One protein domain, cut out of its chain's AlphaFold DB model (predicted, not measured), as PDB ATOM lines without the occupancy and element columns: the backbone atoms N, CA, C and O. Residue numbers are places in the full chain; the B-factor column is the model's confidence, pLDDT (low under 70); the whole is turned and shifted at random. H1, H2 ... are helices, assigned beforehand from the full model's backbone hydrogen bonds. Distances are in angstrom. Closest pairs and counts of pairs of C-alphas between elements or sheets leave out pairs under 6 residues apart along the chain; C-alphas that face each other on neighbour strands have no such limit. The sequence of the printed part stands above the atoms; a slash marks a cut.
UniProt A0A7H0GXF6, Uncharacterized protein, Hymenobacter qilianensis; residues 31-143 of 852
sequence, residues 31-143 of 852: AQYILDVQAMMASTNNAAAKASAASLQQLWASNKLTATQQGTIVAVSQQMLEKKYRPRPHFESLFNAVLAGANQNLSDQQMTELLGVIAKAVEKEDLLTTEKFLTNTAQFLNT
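Overview. This is residues 31 to 143 of the 852 residues of an uncharacterized protein of Hymenobacter qilianensis (UniProt A0A7H0GXF6). A hairpin of H1 and H2 lies across one side of an up-and-down bundle, H3 to H6, each helix running against the one before; H2 packs on H4, near the middle. The printed part has 113 residues with six named helices, H1 to H6 in order, and no named strand: all helix. It is compact, radius of gyration of the C-alphas 12.7 A, spanning 33 by 30 by 27 A.

Arrangement. H1, residues 31 to 42, and H2, residues 47 to 61, form a hairpin; their closest C-alphas, Gln 38 and Ala 53, are 5.3 A apart. H2 touches the hub H4, residues 87 to 103, at a steep tilt of 44 degrees; the closest C-alphas, Ala 49 and Glu 92, are 6.0 A apart. H3, residues 67 to 82, touches H5, residues 108 to 124, the same way at a shallow tilt of 15 degrees; the closest C-alphas, Val 76 and Ala 119, are 5.5 A apart. H6, residues 127 to 143, touches H4; the closest C-alphas, Ala 97 and Ala 138, are 4.1 A apart. Each O i to N i+4 pair is within hydrogen-bond range in H2, H3, H5 and H6, against 7 of 8 in H1 and 12 of 13 in H4.

Along the chain. H1 begins at C-alpha 31 (-10.115, 10.991, -28.007); H6, 24.2 A long from first to last C-alpha, ends at C-alpha 143 (-1.905, -16.925, -37.243).

Size, cuts and confidence. The printed part has no cut, its five links are tight, and no printed residue is under 70 in pLDDT.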
ATOM      1  N   ALA A  31     -11.077  10.814 -29.098       84.44
ATOM      2  CA  ALA A  31     -10.115  10.991 -28.007       84.44
ATOM      3  C   ALA A  31     -10.677  10.540 -26.650       84.44
ATOM      4  O   ALA A  31      -9.979   9.883 -25.881       84.44
ATOM      5  N   GLN A  32     -11.948  10.834 -26.367       89.06
ATOM      6  CA  GLN A  32     -12.605  10.388 -25.138       89.06
ATOM      7  C   GLN A  32     -13.022   8.912 -25.227       89.06
ATOM      8  O   GLN A  32     -12.897   8.168 -24.255       89.06
ATOM      9  N   TYR A  33     -13.433   8.457 -26.413       92.81
ATOM     10  CA  TYR A  33     -13.835   7.076 -26.676       92.81
ATOM     11  C   TYR A  33     -12.773   6.063 -26.232       92.81
ATOM     12  O   TYR A  33     -13.096   5.071 -25.579       92.81
ATOM     13  N   ILE A  34     -11.495   6.311 -26.544       91.75
ATOM     14  CA  ILE A  34     -10.429   5.362 -26.207       91.75
ATOM     15  C   ILE A  34     -10.190   5.261 -24.691       91.75
ATOM     16  O   ILE A  34      -9.906   4.171 -24.192       91.75
ATOM     17  N   LEU A  35     -10.372   6.360 -23.946       89.94
ATOM     18  CA  LEU A  35     -10.313   6.371 -22.479       89.94
ATOM     19  C   LEU A  35     -11.484   5.580 -21.879       89.94
ATOM     20  O   LEU A  35     -11.297   4.781 -20.957       89.94
ATOM     21  N   ASP A  36     -12.677   5.728 -22.455       90.94
ATOM     22  CA  ASP A  36     -13.866   4.995 -22.019       90.94
ATOM     23  C   ASP A  36     -13.726   3.484 -22.283       90.94
ATOM     24  O   ASP A  36     -14.115   2.666 -21.442       90.94
ATOM     25  N   VAL A  37     -13.111   3.090 -23.407       92.50
ATOM     26  CA  VAL A  37     -12.781   1.684 -23.709       92.50
ATOM     27  C   VAL A  37     -11.825   1.104 -22.663       92.50
ATOM     28  O   VAL A  37     -12.028  -0.026 -22.206       92.50
ATOM     29  N   GLN A  38     -10.817   1.863 -22.221       91.38
ATOM     30  CA  GLN A  38      -9.916   1.417 -21.153       91.38
ATOM     31  C   GLN A  38     -10.644   1.203 -19.830       91.38
ATOM     32  O   GLN A  38     -10.474   0.152 -19.205       91.38
ATOM     33  N   ALA A  39     -11.495   2.149 -19.425       90.75
ATOM     34  CA  ALA A  39     -12.305   2.017 -18.217       90.75
ATOM     35  C   ALA A  39     -13.264   0.814 -18.307       90.75
ATOM     36  O   ALA A  39     -13.365   0.016 -17.367       90.75
ATOM     37  N   MET A  40     -13.912   0.626 -19.463       91.62
ATOM     38  CA  MET A  40     -14.795  -0.511 -19.728       91.62
ATOM     39  C   MET A  40     -14.050  -1.839 -19.577       91.62
ATOM     40  O   MET A  40     -14.513  -2.730 -18.863       91.62
ATOM     41  N   MET A  41     -12.888  -1.982 -20.208       92.06
ATOM     42  CA  MET A  41     -12.123  -3.229 -20.173       92.06
ATOM     43  C   MET A  41     -11.466  -3.462 -18.808       92.06
ATOM     44  O   MET A  41     -11.398  -4.606 -18.351       92.06
ATOM     45  N   ALA A  42     -11.086  -2.403 -18.086       89.38
ATOM     46  CA  ALA A  42     -10.616  -2.496 -16.706       89.38
ATOM     47  C   ALA A  42     -11.692  -3.035 -15.751       89.38
ATOM     48  O   ALA A  42     -11.366  -3.849 -14.880       89.38
ATOM     49  N   SER A  43     -12.967  -2.672 -15.962       89.00
ATOM     50  CA  SER A  43     -14.103  -3.139 -15.145       89.00
ATOM     51  C   SER A  43     -14.306  -4.660 -15.169       89.00
ATOM     52  O   SER A  43     -14.898  -5.229 -14.257       89.00
ATOM     53  N   THR A  44     -13.765  -5.343 -16.180       89.19
ATOM     54  CA  THR A  44     -13.841  -6.807 -16.322       89.19
ATOM     55  C   THR A  44     -12.920  -7.554 -15.355       89.19
ATOM     56  O   THR A  44     -13.009  -8.775 -15.240       89.19
ATOM     57  N   ASN A  45     -12.004  -6.826 -14.704       89.44
ATOM     58  CA  ASN A  45     -10.919  -7.336 -13.874       89.44
ATOM     59  C   ASN A  45     -10.101  -8.473 -14.523       89.44
ATOM     60  O   ASN A  45      -9.581  -9.351 -13.838       89.44
ATOM     61  N   ASN A  46      -9.974  -8.463 -15.854       92.88
ATOM     62  CA  ASN A  46      -9.218  -9.465 -16.594       92.88
ATOM     63  C   ASN A  46      -7.982  -8.863 -17.276       92.88
ATOM     64  O   ASN A  46      -8.068  -7.834 -17.944       92.88
ATOM     65  N   ALA A  47      -6.837  -9.533 -17.133       92.19
ATOM     66  CA  ALA A  47      -5.568  -9.072 -17.691       92.19
ATOM     67  C   ALA A  47      -5.573  -8.996 -19.231       92.19
ATOM     68  O   ALA A  47      -5.075  -8.019 -19.780       92.19
ATOM     69  N   ALA A  48      -6.177  -9.969 -19.925       89.44
ATOM     70  CA  ALA A  48      -6.222  -9.993 -21.390       89.44
ATOM     71  C   ALA A  48      -7.098  -8.863 -21.952       89.44
ATOM     72  O   ALA A  48      -6.699  -8.185 -22.895       89.44
ATOM     73  N   ALA A  49      -8.237  -8.589 -21.313       90.06
ATOM     74  CA  ALA A  49      -9.092  -7.463 -21.678       90.06
ATOM     75  C   ALA A  49      -8.383  -6.111 -21.474       90.06
ATOM     76  O   ALA A  49      -8.398  -5.262 -22.364       90.06
ATOM     77  N   LYS A  50      -7.708  -5.922 -20.331       92.25
ATOM     78  CA  LYS A  50      -6.901  -4.715 -20.070       92.25
ATOM     79  C   LYS A  50      -5.789  -4.545 -21.114       92.25
ATOM     80  O   LYS A  50      -5.596  -3.441 -21.613       92.25
ATOM     81  N   ALA A  51      -5.108  -5.632 -21.480       92.81
ATOM     82  CA  ALA A  51      -4.074  -5.619 -22.512       92.81
ATOM     83  C   ALA A  51      -4.638  -5.268 -23.899       92.81
ATOM     84  O   ALA A  51      -4.080  -4.411 -24.573       92.81
ATOM     85  N   SER A  52      -5.776  -5.855 -24.292       92.75
ATOM     86  CA  SER A  52      -6.465  -5.540 -25.552       92.75
ATOM     87  C   SER A  52      -6.804  -4.046 -25.657       92.75
ATOM     88  O   SER A  52      -6.507  -3.413 -26.668       92.75
ATOM     89  N   ALA A  53      -7.319  -3.438 -24.582       92.50
ATOM     90  CA  ALA A  53      -7.598  -2.000 -24.547       92.50
ATOM     91  C   ALA A  53      -6.331  -1.131 -24.621       92.50
ATOM     92  O   ALA A  53      -6.326  -0.108 -25.304       92.50
ATOM     93  N   ALA A  54      -5.249  -1.529 -23.944       93.94
ATOM     94  CA  ALA A  54      -3.970  -0.824 -24.015       93.94
ATOM     95  C   ALA A  54      -3.365  -0.884 -25.429       93.94
ATOM     96  O   ALA A  54      -2.933   0.136 -25.962       93.94
ATOM     97  N   SER A  55      -3.399  -2.054 -26.074       94.25
ATOM     98  CA  SER A  55      -2.966  -2.209 -27.465       94.25
ATOM     99  C   SER A  55      -3.835  -1.400 -28.426       94.25
ATOM    100  O   SER A  55      -3.309  -0.801 -29.362       94.25
ATOM    101  N   LEU A  56      -5.151  -1.330 -28.192       94.38
ATOM    102  CA  LEU A  56      -6.036  -0.493 -29.001       94.38
ATOM    103  C   LEU A  56      -5.688   0.988 -28.851       94.38
ATOM    104  O   LEU A  56      -5.655   1.683 -29.858       94.38
ATOM    105  N   GLN A  57      -5.367   1.461 -27.642       93.38
ATOM    106  CA  GLN A  57      -4.925   2.843 -27.424       93.38
ATOM    107  C   GLN A  57      -3.644   3.159 -28.204       93.38
ATOM    108  O   GLN A  57      -3.556   4.202 -28.848       93.38
ATOM    109  N   GLN A  58      -2.675   2.241 -28.190       93.25
ATOM    110  CA  GLN A  58      -1.445   2.387 -28.969       93.25
ATOM    111  C   GLN A  58      -1.735   2.453 -30.472       93.25
ATOM    112  O   GLN A  58      -1.203   3.326 -31.153       93.25
ATOM    113  N   LEU A  59      -2.613   1.581 -30.981       93.12
ATOM    114  CA  LEU A  59      -3.041   1.608 -32.380       93.12
ATOM    115  C   LEU A  59      -3.770   2.916 -32.734       93.12
ATOM    116  O   LEU A  59      -3.570   3.467 -33.815       93.12
ATOM    117  N   TRP A  60      -4.592   3.431 -31.819       91.88
ATOM    118  CA  TRP A  60      -5.330   4.682 -31.994       91.88
ATOM    119  C   TRP A  60      -4.392   5.883 -32.163       91.88
ATOM    120  O   TRP A  60      -4.673   6.775 -32.959       91.88
ATOM    121  N   ALA A  61      -3.257   5.874 -31.456       89.44
ATOM    122  CA  ALA A  61      -2.225   6.905 -31.532       89.44
ATOM    123  C   ALA A  61      -1.239   6.722 -32.704       89.44
ATOM    124  O   ALA A  61      -0.470   7.633 -33.001       89.44
ATOM    125  N   SER A  62      -1.224   5.564 -33.376       87.38
ATOM    126  CA  SER A  62      -0.177   5.220 -34.350       87.38
ATOM    127  C   SER A  62      -0.449   5.683 -35.788       87.38
ATOM    128  O   SER A  62       0.253   5.236 -36.692       87.38
ATOM    129  N   ASN A  63      -1.491   6.492 -36.034       84.62
ATOM    130  CA  ASN A  63      -1.953   6.930 -37.368       84.62
ATOM    131  C   ASN A  63      -2.187   5.794 -38.390       84.62
ATOM    132  O   ASN A  63      -2.259   6.042 -39.589       84.62
ATOM    133  N   LYS A  64      -2.322   4.542 -37.932       87.12
ATOM    134  CA  LYS A  64      -2.574   3.368 -38.792       87.12
ATOM    135  C   LYS A  64      -4.053   3.178 -39.136       87.12
ATOM    136  O   LYS A  64      -4.383   2.292 -39.914       87.12
ATOM    137  N   LEU A  65      -4.933   3.953 -38.507       91.06
ATOM    138  CA  LEU A  65      -6.365   3.964 -38.769       91.06
ATOM    139  C   LEU A  65      -6.746   5.345 -39.295       91.06
ATOM    140  O   LEU A  65      -6.393   6.350 -38.680       91.06
ATOM    141  N   THR A  66      -7.493   5.398 -40.393       92.81
ATOM    142  CA  THR A  66      -8.029   6.663 -40.913       92.81
ATOM    143  C   THR A  66      -9.139   7.199 -40.003       92.81
ATOM    144  O   THR A  66      -9.773   6.442 -39.263       92.81
ATOM    145  N   ALA A  67      -9.436   8.502 -40.083       90.69
ATOM    146  CA  ALA A  67     -10.529   9.106 -39.312       90.69
ATOM    147  C   ALA A  67     -11.880   8.402 -39.564       90.69
ATOM    148  O   ALA A  67     -12.649   8.166 -38.633       90.69
ATOM    149  N   THR A  68     -12.136   7.977 -40.806       92.62
ATOM    150  CA  THR A  68     -13.335   7.212 -41.183       92.62
ATOM    151  C   THR A  68     -13.367   5.826 -40.531       92.62
ATOM    152  O   THR A  68     -14.411   5.389 -40.043       92.62
ATOM    153  N   GLN A  69     -12.228   5.127 -40.476       94.62
ATOM    154  CA  GLN A  69     -12.123   3.819 -39.820       94.62
ATOM    155  C   GLN A  69     -12.310   3.940 -38.302       94.62
ATOM    156  O   GLN A  69     -13.064   3.162 -37.717       94.62
ATOM    157  N   GLN A  70     -11.697   4.948 -37.671       92.94
ATOM    158  CA  GLN A  70     -11.909   5.260 -36.253       92.94
ATOM    159  C   GLN A  70     -13.386   5.554 -35.966       92.94
ATOM    160  O   GLN A  70     -13.963   4.949 -35.061       92.94
ATOM    161  N   GLY A  71     -14.027   6.399 -36.782       93.25
ATOM    162  CA  GLY A  71     -15.461   6.684 -36.683       93.25
ATOM    163  C   GLY A  71     -16.333   5.434 -36.831       93.25
ATOM    164  O   GLY A  71     -17.294   5.257 -36.083       93.25
ATOM    165  N   THR A  72     -15.960   4.510 -37.723       95.06
ATOM    166  CA  THR A  72     -16.668   3.229 -37.895       95.06
ATOM    167  C   THR A  72     -16.548   2.350 -36.649       95.06
ATOM    168  O   THR A  72     -17.546   1.806 -36.187       95.06
ATOM    169  N   ILE A  73     -15.357   2.241 -36.050       95.81
ATOM    170  CA  ILE A  73     -15.147   1.464 -34.814       95.81
ATOM    171  C   ILE A  73     -15.981   2.031 -33.655       95.81
ATOM    172  O   ILE A  73     -16.587   1.263 -32.900       95.81
ATOM    173  N   VAL A  74     -16.048   3.362 -33.531       94.62
ATOM    174  CA  VAL A  74     -16.901   4.044 -32.546       94.62
ATOM    175  C   VAL A  74     -18.372   3.704 -32.793       94.62
ATOM    176  O   VAL A  74     -19.053   3.256 -31.873       94.62
ATOM    177  N   ALA A  75     -18.855   3.843 -34.031       94.31
ATOM    178  CA  ALA A  75     -20.246   3.565 -34.392       94.31
ATOM    179  C   ALA A  75     -20.649   2.104 -34.124       94.31
ATOM    180  O   ALA A  75     -21.679   1.852 -33.497       94.31
ATOM    181  N   VAL A  76     -19.807   1.141 -34.516       95.94
ATOM    182  CA  VAL A  76     -20.010  -0.288 -34.220       95.94
ATOM    183  C   VAL A  76     -20.092  -0.526 -32.713       95.94
ATOM    184  O   VAL A  76     -20.948  -1.275 -32.242       95.94
ATOM    185  N   SER A  77     -19.240   0.139 -31.937       94.88
ATOM    186  CA  SER A  77     -19.223   0.000 -30.480       94.88
ATOM    187  C   SER A  77     -20.487   0.559 -29.819       94.88
ATOM    188  O   SER A  77     -20.982  -0.038 -28.863       94.88
ATOM    189  N   GLN A  78     -21.065   1.642 -30.354       92.94
ATOM    190  CA  GLN A  78     -22.376   2.142 -29.916       92.94
ATOM    191  C   GLN A  78     -23.488   1.134 -30.218       92.94
ATOM    192  O   GLN A  78     -24.256   0.784 -29.322       92.94
ATOM    193  N   GLN A  79     -23.525   0.583 -31.434       93.25
ATOM    194  CA  GLN A  79     -24.507  -0.445 -31.800       93.25
ATOM    195  C   GLN A  79     -24.392  -1.693 -30.913       93.25
ATOM    196  O   GLN A  79     -25.396  -2.268 -30.487       93.25
ATOM    197  N   MET A  80     -23.167  -2.104 -30.576       94.25
ATOM    198  CA  MET A  80     -22.930  -3.196 -29.633       94.25
ATOM    199  C   MET A  80     -23.478  -2.874 -28.231       94.25
ATOM    200  O   MET A  80     -24.070  -3.753 -27.599       94.25
ATOM    201  N   LEU A  81     -23.349  -1.635 -27.736       91.12
ATOM    202  CA  LEU A  81     -23.951  -1.223 -26.459       91.12
ATOM    203  C   LEU A  81     -25.482  -1.283 -26.501       91.12
ATOM    204  O   LEU A  81     -26.094  -1.844 -25.590       91.12
ATOM    205  N   GLU A  82     -26.094  -0.761 -27.565       90.25
ATOM    206  CA  GLU A  82     -27.549  -0.781 -27.771       90.25
ATOM    207  C   GLU A  82     -28.094  -2.212 -27.790       90.25
ATOM    208  O   GLU A  82     -29.090  -2.530 -27.132       90.25
ATOM    209  N   LYS A  83     -27.375  -3.116 -28.460       91.19
ATOM    210  CA  LYS A  83     -27.690  -4.548 -28.510       91.19
ATOM    211  C   LYS A  83     -27.234  -5.337 -27.277       91.19
ATOM    212  O   LYS A  83     -27.311  -6.566 -27.269       91.19
ATOM    213  N   LYS A  84     -26.808  -4.658 -26.207       90.75
ATOM    214  CA  LYS A  84     -26.446  -5.248 -24.902       90.75
ATOM    215  C   LYS A  84     -25.278  -6.242 -24.971       90.75
ATOM    216  O   LYS A  84     -25.218  -7.192 -24.181       90.75
ATOM    217  N   TYR A  85     -24.331  -6.024 -25.880       92.25
ATOM    218  CA  TYR A  85     -23.077  -6.768 -25.900       92.25
ATOM    219  C   TYR A  85     -22.287  -6.489 -24.609       92.25
ATOM    220  O   TYR A  85     -22.359  -5.411 -24.019       92.25
ATOM    221  N   ARG A  86     -21.547  -7.491 -24.126       91.38
ATOM    222  CA  ARG A  86     -20.781  -7.404 -22.880       91.38
ATOM    223  C   ARG A  86     -19.323  -7.048 -23.172       91.38
ATOM    224  O   ARG A  86     -18.806  -7.502 -24.195       91.38
ATOM    225  N   PRO A  87     -18.632  -6.342 -22.254       91.06
ATOM    226  CA  PRO A  87     -17.202  -6.058 -22.374       91.06
ATOM    227  C   PRO A  87     -16.363  -7.305 -22.697       91.06
ATOM    228  O   PRO A  87     -15.527  -7.279 -23.597       91.06
ATOM    229  N   ARG A  88     -16.659  -8.436 -22.035       90.25
ATOM    230  CA  ARG A  88     -16.166  -9.769 -22.414       90.25
ATOM    231  C   ARG A  88     -17.326 -10.745 -22.619       90.25
ATOM    232  O   ARG A  88     -18.269 -10.716 -21.819       90.25
ATOM    233  N   PRO A  89     -17.249 -11.634 -23.622       91.31
ATOM    234  CA  PRO A  89     -16.159 -11.758 -24.602       91.31
ATOM    235  C   PRO A  89     -16.279 -10.806 -25.811       91.31
ATOM    236  O   PRO A  89     -15.376 -10.764 -26.643       91.31
ATOM    237  N   HIS A  90     -17.368 -10.037 -25.945       93.31
ATOM    238  CA  HIS A  90     -17.698  -9.462 -27.250       93.31
ATOM    239  C   HIS A  90     -16.912  -8.199 -27.642       93.31
ATOM    240  O   HIS A  90     -16.337  -8.182 -28.727       93.31
ATOM    241  N   PHE A  91     -16.865  -7.152 -26.802       94.12
ATOM    242  CA  PHE A  91     -16.064  -5.950 -27.120       94.12
ATOM    243  C   PHE A  91     -14.576  -6.295 -27.221       94.12
ATOM    244  O   PHE A  91     -13.895  -5.848 -28.137       94.12
ATOM    245  N   GLU A  92     -14.094  -7.176 -26.343       94.06
ATOM    246  CA  GLU A  92     -12.755  -7.758 -26.458       94.06
ATOM    247  C   GLU A  92     -12.506  -8.400 -27.831       94.06
ATOM    248  O   GLU A  92     -11.470  -8.156 -28.444       94.06
ATOM    249  N   SER A  93     -13.456  -9.189 -28.343       94.50
ATOM    250  CA  SER A  93     -13.333  -9.826 -29.659       94.50
ATOM    251  C   SER A  93     -13.330  -8.810 -30.802       94.50
ATOM    252  O   SER A  93     -12.557  -8.979 -31.745       94.50
ATOM    253  N   LEU A  94     -14.126  -7.735 -30.706       96.19
ATOM    254  CA  LEU A  94     -14.093  -6.622 -31.662       96.19
ATOM    255  C   LEU A  94     -12.697  -5.997 -31.711       96.19
ATOM    256  O   LEU A  94     -12.083  -5.928 -32.774       96.19
ATOM    257  N   PHE A  95     -12.178  -5.570 -30.559       95.62
ATOM    258  CA  PHE A  95     -10.891  -4.882 -30.497       95.62
ATOM    259  C   PHE A  95      -9.747  -5.791 -30.930       95.62
ATOM    260  O   PHE A  95      -8.876  -5.358 -31.679       95.62
ATOM    261  N   ASN A  96      -9.786  -7.070 -30.561       95.56
ATOM    262  CA  ASN A  96      -8.803  -8.044 -31.021       95.56
ATOM    263  C   ASN A  96      -8.850  -8.260 -32.542       95.56
ATOM    264  O   ASN A  96      -7.793  -8.428 -33.146       95.56
ATOM    265  N   ALA A  97     -10.028  -8.232 -33.176       95.31
ATOM    266  CA  ALA A  97     -10.145  -8.326 -34.633       95.31
ATOM    267  C   ALA A  97      -9.559  -7.088 -35.334       95.31
ATOM    268  O   ALA A  97      -8.792  -7.230 -36.287       95.31
ATOM    269  N   VAL A  98      -9.848  -5.889 -34.817       95.50
ATOM    270  CA  VAL A  98      -9.286  -4.619 -35.314       95.50
ATOM    271  C   VAL A  98      -7.763  -4.599 -35.159       95.50
ATOM    272  O   VAL A  98      -7.040  -4.314 -36.114       95.50
ATOM    273  N   LEU A  99      -7.263  -4.964 -33.977       95.25
ATOM    274  CA  LEU A  99      -5.832  -5.066 -33.693       95.25
ATOM    275  C   LEU A  99      -5.140  -6.069 -34.615       95.25
ATOM    276  O   LEU A  99      -4.070  -5.778 -35.146       95.25
ATOM    277  N   ALA A 100      -5.751  -7.232 -34.843       94.81
ATOM    278  CA  ALA A 100      -5.200  -8.242 -35.736       94.81
ATOM    279  C   ALA A 100      -5.126  -7.745 -37.190       94.81
ATOM    280  O   ALA A 100      -4.136  -8.010 -37.869       94.81
ATOM    281  N   GLY A 101      -6.125  -6.982 -37.652       93.19
ATOM    282  CA  GLY A 101      -6.104  -6.335 -38.969       93.19
ATOM    283  C   GLY A 101      -4.956  -5.338 -39.110       93.19
ATOM    284  O   GLY A 101      -4.171  -5.422 -40.053       93.19
ATOM    285  N   ALA A 102      -4.787  -4.456 -38.126       91.38
ATOM    286  CA  ALA A 102      -3.697  -3.485 -38.134       91.38
ATOM    287  C   ALA A 102      -2.305  -4.135 -38.033       91.38
ATOM    288  O   ALA A 102      -1.363  -3.696 -38.692       91.38
ATOM    289  N   ASN A 103      -2.165  -5.203 -37.244       91.12
ATOM    290  CA  ASN A 103      -0.909  -5.950 -37.109       91.12
ATOM    291  C   ASN A 103      -0.549  -6.738 -38.376       91.12
ATOM    292  O   ASN A 103       0.628  -6.973 -38.636       91.12
ATOM    293  N   GLN A 104      -1.545  -7.130 -39.174       88.81
ATOM    294  CA  GLN A 104      -1.347  -7.738 -40.490       88.81
ATOM    295  C   GLN A 104      -1.055  -6.718 -41.600       88.81
ATOM    296  O   GLN A 104      -0.881  -7.132 -42.743       88.81
ATOM    297  N   ASN A 105      -0.978  -5.420 -41.275       87.44
ATOM    298  CA  ASN A 105      -0.779  -4.325 -42.228       87.44
ATOM    299  C   ASN A 105      -1.751  -4.407 -43.422       87.44
ATOM    300  O   ASN A 105      -1.335  -4.293 -44.575       87.44
ATOM    301  N   LEU A 106      -3.039  -4.647 -43.143       90.75
ATOM    302  CA  LEU A 106      -4.085  -4.562 -44.166       90.75
ATOM    303  C   LEU A 106      -4.047  -3.185 -44.843       90.75
ATOM    304  O   LEU A 106      -3.805  -2.178 -44.178       90.75
ATOM    305  N   SER A 107      -4.310  -3.136 -46.152       91.75
ATOM    306  CA  SER A 107      -4.468  -1.854 -46.845       91.75
ATOM    307  C   SER A 107      -5.665  -1.076 -46.294       91.75
ATOM    308  O   SER A 107      -6.591  -1.665 -45.728       91.75
ATOM    309  N   ASP A 108      -5.703   0.241 -46.515       91.06
ATOM    310  CA  ASP A 108      -6.835   1.074 -46.084       91.06
ATOM    311  C   ASP A 108      -8.173   0.550 -46.615       91.06
ATOM    312  O   ASP A 108      -9.178   0.552 -45.896       91.06
ATOM    313  N   GLN A 109      -8.181   0.038 -47.849       90.94
ATOM    314  CA  GLN A 109      -9.350  -0.601 -48.439       90.94
ATOM    315  C   GLN A 109      -9.726  -1.888 -47.691       90.94
ATOM    316  O   GLN A 109     -10.868  -2.020 -47.264       90.94
ATOM    317  N   GLN A 110      -8.779  -2.807 -47.470       91.50
ATOM    318  CA  GLN A 110      -9.041  -4.074 -46.774       91.50
ATOM    319  C   GLN A 110      -9.508  -3.865 -45.328       91.50
ATOM    320  O   GLN A 110     -10.372  -4.591 -44.838       91.50
ATOM    321  N   MET A 111      -8.950  -2.867 -44.639       94.44
ATOM    322  CA  MET A 111      -9.362  -2.508 -43.285       94.44
ATOM    323  C   MET A 111     -10.772  -1.906 -43.273       94.44
ATOM    324  O   MET A 111     -11.585  -2.249 -42.415       94.44
ATOM    325  N   THR A 112     -11.096  -1.062 -44.256       94.44
ATOM    326  CA  THR A 112     -12.449  -0.511 -44.432       94.44
ATOM    327  C   THR A 112     -13.467  -1.611 -44.749       94.44
ATOM    328  O   THR A 112     -14.543  -1.631 -44.156       94.44
ATOM    329  N   GLU A 113     -13.118  -2.565 -45.617       92.50
ATOM    330  CA  GLU A 113     -13.944  -3.740 -45.925       92.50
ATOM    331  C   GLU A 113     -14.194  -4.589 -44.672       92.50
ATOM    332  O   GLU A 113     -15.344  -4.893 -44.358       92.50
ATOM    333  N   LEU A 114     -13.146  -4.909 -43.902       94.81
ATOM    334  CA  LEU A 114     -13.270  -5.646 -42.642       94.81
ATOM    335  C   LEU A 114     -14.216  -4.939 -41.660       94.81
ATOM    336  O   LEU A 114     -15.138  -5.566 -41.136       94.81
ATOM    337  N   LEU A 115     -14.016  -3.641 -41.422       96.31
ATOM    338  CA  LEU A 115     -14.863  -2.860 -40.517       96.31
ATOM    339  C   LEU A 115     -16.312  -2.775 -41.012       96.31
ATOM    340  O   LEU A 115     -17.235  -2.876 -40.206       96.31
ATOM    341  N   GLY A 116     -16.525  -2.662 -42.326       95.75
ATOM    342  CA  GLY A 116     -17.856  -2.697 -42.930       95.75
ATOM    343  C   GLY A 116     -18.566  -4.038 -42.720       95.75
ATOM    344  O   GLY A 116     -19.748  -4.067 -42.374       95.75
ATOM    345  N   VAL A 117     -17.851  -5.159 -42.861       95.88
ATOM    346  CA  VAL A 117     -18.400  -6.499 -42.587       95.88
ATOM    347  C   VAL A 117     -18.697  -6.678 -41.102       95.88
ATOM    348  O   VAL A 117     -19.744  -7.223 -40.760       95.88
ATOM    349  N   ILE A 118     -17.830  -6.182 -40.214       96.44
ATOM    350  CA  ILE A 118     -18.069  -6.173 -38.765       96.44
ATOM    351  C   ILE A 118     -19.333  -5.375 -38.426       96.44
ATOM    352  O   ILE A 118     -20.168  -5.868 -37.670       96.44
ATOM    353  N   ALA A 119     -19.502  -4.178 -38.997       96.19
ATOM    354  CA  ALA A 119     -20.682  -3.350 -38.769       96.19
ATOM    355  C   ALA A 119     -21.965  -4.084 -39.177       96.19
ATOM    356  O   ALA A 119     -22.884  -4.219 -38.370       96.19
ATOM    357  N   LYS A 120     -21.982  -4.679 -40.375       95.44
ATOM    358  CA  LYS A 120     -23.107  -5.507 -40.831       95.44
ATOM    359  C   LYS A 120     -23.332  -6.737 -39.952       95.44
ATOM    360  O   LYS A 120     -24.477  -7.085 -39.685       95.44
ATOM    361  N   ALA A 121     -22.271  -7.392 -39.478       94.50
ATOM    362  CA  ALA A 121     -22.382  -8.545 -38.587       94.50
ATOM    363  C   ALA A 121     -23.007  -8.170 -37.235       94.50
ATOM    364  O   ALA A 121     -23.808  -8.931 -36.703       94.50
ATOM    365  N   VAL A 122     -22.666  -7.004 -36.679       95.06
ATOM    366  CA  VAL A 122     -23.295  -6.478 -35.458       95.06
ATOM    367  C   VAL A 122     -24.741  -6.071 -35.726       95.06
ATOM    368  O   VAL A 122     -25.604  -6.305 -34.885       95.06
ATOM    369  N   GLU A 123     -25.039  -5.493 -36.890       94.38
ATOM    370  CA  GLU A 123     -26.375  -5.022 -37.263       94.38
ATOM    371  C   GLU A 123     -27.359  -6.168 -37.555       94.38
ATOM    372  O   GLU A 123     -28.503  -6.125 -37.096       94.38
ATOM    373  N   LYS A 124     -26.929  -7.204 -38.281       93.31
ATOM    374  CA  LYS A 124     -27.831  -8.194 -38.892       93.31
ATOM    375  C   LYS A 124     -27.786  -9.589 -38.270       93.31
ATOM    376  O   LYS A 124     -28.764 -10.320 -38.409       93.31
ATOM    377  N   GLU A 125     -26.698  -9.961 -37.598       92.81
ATOM    378  CA  GLU A 125     -26.543 -11.301 -37.015       92.81
ATOM    379  C   GLU A 125     -26.889 -11.339 -35.519       92.81
ATOM    380  O   GLU A 125     -27.021 -10.312 -34.846       92.81
ATOM    381  N   ASP A 126     -27.045 -12.553 -34.990       91.25
ATOM    382  CA  ASP A 126     -27.174 -12.792 -33.557       91.25
ATOM    383  C   ASP A 126     -25.818 -12.705 -32.827       91.25
ATOM    384  O   ASP A 126     -24.748 -12.851 -33.422       91.25
ATOM    385  N   LEU A 127     -25.875 -12.525 -31.501       90.31
ATOM    386  CA  LEU A 127     -24.705 -12.370 -30.623       90.31
ATOM    387  C   LEU A 127     -23.638 -13.458 -30.824       90.31
ATOM    388  O   LEU A 127     -22.451 -13.135 -30.873       90.31
ATOM    389  N   LEU A 128     -24.047 -14.726 -30.939       89.69
ATOM    390  CA  LEU A 128     -23.125 -15.858 -31.045       89.69
ATOM    391  C   LEU A 128     -22.431 -15.871 -32.410       89.69
ATOM    392  O   LEU A 128     -21.229 -16.126 -32.490       89.69
ATOM    393  N   THR A 129     -23.172 -15.590 -33.482       90.06
ATOM    394  CA  THR A 129     -22.617 -15.509 -34.839       90.06
ATOM    395  C   THR A 129     -21.636 -14.344 -34.968       90.06
ATOM    396  O   THR A 129     -20.527 -14.542 -35.476       90.06
ATOM    397  N   THR A 130     -21.981 -13.159 -34.446       92.81
ATOM    398  CA  THR A 130     -21.069 -12.005 -34.414       92.81
ATOM    399  C   THR A 130     -19.803 -12.318 -33.610       92.81
ATOM    400  O   THR A 130     -18.700 -12.053 -34.082       92.81
ATOM    401  N   GLU A 131     -19.936 -12.907 -32.415       91.56
ATOM    402  CA  GLU A 131     -18.792 -13.271 -31.571       91.56
ATOM    403  C   GLU A 131     -17.858 -14.247 -32.296       91.56
ATOM    404  O   GLU A 131     -16.669 -13.959 -32.444       91.56
ATOM    405  N   LYS A 132     -18.393 -15.354 -32.832       91.31
ATOM    406  CA  LYS A 132     -17.610 -16.341 -33.592       91.31
ATOM    407  C   LYS A 132     -16.889 -15.712 -34.780       91.31
ATOM    408  O   LYS A 132     -15.727 -16.034 -35.023       91.31
ATOM    409  N   PHE A 133     -17.560 -14.829 -35.521       94.06
ATOM    410  CA  PHE A 133     -16.950 -14.117 -36.642       94.06
ATOM    411  C   PHE A 133     -15.760 -13.264 -36.185       94.06
ATOM    412  O   PHE A 133     -14.678 -13.375 -36.764       94.06
ATOM    413  N   LEU A 134     -15.923 -12.471 -35.123       94.94
ATOM    414  CA  LEU A 134     -14.864 -11.613 -34.585       94.94
ATOM    415  C   LEU A 134     -13.674 -12.429 -34.061       94.94
ATOM    416  O   LEU A 134     -12.527 -12.154 -34.422       94.94
ATOM    417  N   THR A 135     -13.933 -13.471 -33.266       93.00
ATOM    418  CA  THR A 135     -12.880 -14.340 -32.722       93.00
ATOM    419  C   THR A 135     -12.118 -15.067 -33.833       93.00
ATOM    420  O   THR A 135     -10.885 -15.057 -33.836       93.00
ATOM    421  N   ASN A 136     -12.822 -15.649 -34.812       92.38
ATOM    422  CA  ASN A 136     -12.184 -16.358 -35.926       92.38
ATOM    423  C   ASN A 136     -11.402 -15.404 -36.832       92.38
ATOM    424  O   ASN A 136     -10.323 -15.761 -37.300       92.38
ATOM    425  N   THR A 137     -11.896 -14.182 -37.033       94.00
ATOM    426  CA  THR A 137     -11.188 -13.146 -37.794       94.00
ATOM    427  C   THR A 137      -9.879 -12.761 -37.117       94.00
ATOM    428  O   THR A 137      -8.828 -12.793 -37.758       94.00
ATOM    429  N   ALA A 138      -9.905 -12.483 -35.810       93.56
ATOM    430  CA  ALA A 138      -8.695 -12.189 -35.048       93.56
ATOM    431  C   ALA A 138      -7.695 -13.358 -35.099       93.56
ATOM    432  O   ALA A 138      -6.501 -13.157 -35.335       93.56
ATOM    433  N   GLN A 139      -8.174 -14.596 -34.929       92.81
ATOM    434  CA  GLN A 139      -7.336 -15.795 -34.998       92.81
ATOM    435  C   GLN A 139      -6.697 -15.975 -36.382       92.81
ATOM    436  O   GLN A 139      -5.485 -16.216 -36.476       92.81
ATOM    437  N   PHE A 140      -7.494 -15.863 -37.446       94.62
ATOM    438  CA  PHE A 140      -7.033 -16.005 -38.820       94.62
ATOM    439  C   PHE A 140      -6.014 -14.926 -39.169       94.62
ATOM    440  O   PHE A 140      -4.943 -15.244 -39.677       94.62
ATOM    441  N   LEU A 141      -6.290 -13.663 -38.847       94.38
ATOM    442  CA  LEU A 141      -5.363 -12.572 -39.122       94.38
ATOM    443  C   LEU A 141      -4.048 -12.767 -38.360       94.38
ATOM    444  O   LEU A 141      -2.994 -12.694 -38.976       94.38
ATOM    445  N   ASN A 142      -4.079 -13.140 -37.079       92.69
ATOM    446  CA  ASN A 142      -2.854 -13.314 -36.291       92.69
ATOM    447  C   ASN A 142      -2.001 -14.524 -36.704       92.69
ATOM    448  O   ASN A 142      -0.778 -14.473 -36.604       92.69
ATOM    449  N   THR A 143      -2.620 -15.634 -37.119       92.62
ATOM    450  CA  THR A 143      -1.905 -16.925 -37.243       92.62
ATOM    451  C   THR A 143      -2.079 -17.636 -38.584       92.62
ATOM    452  O   THR A 143      -1.490 -18.704 -38.790       92.62
TER     453      THR A 143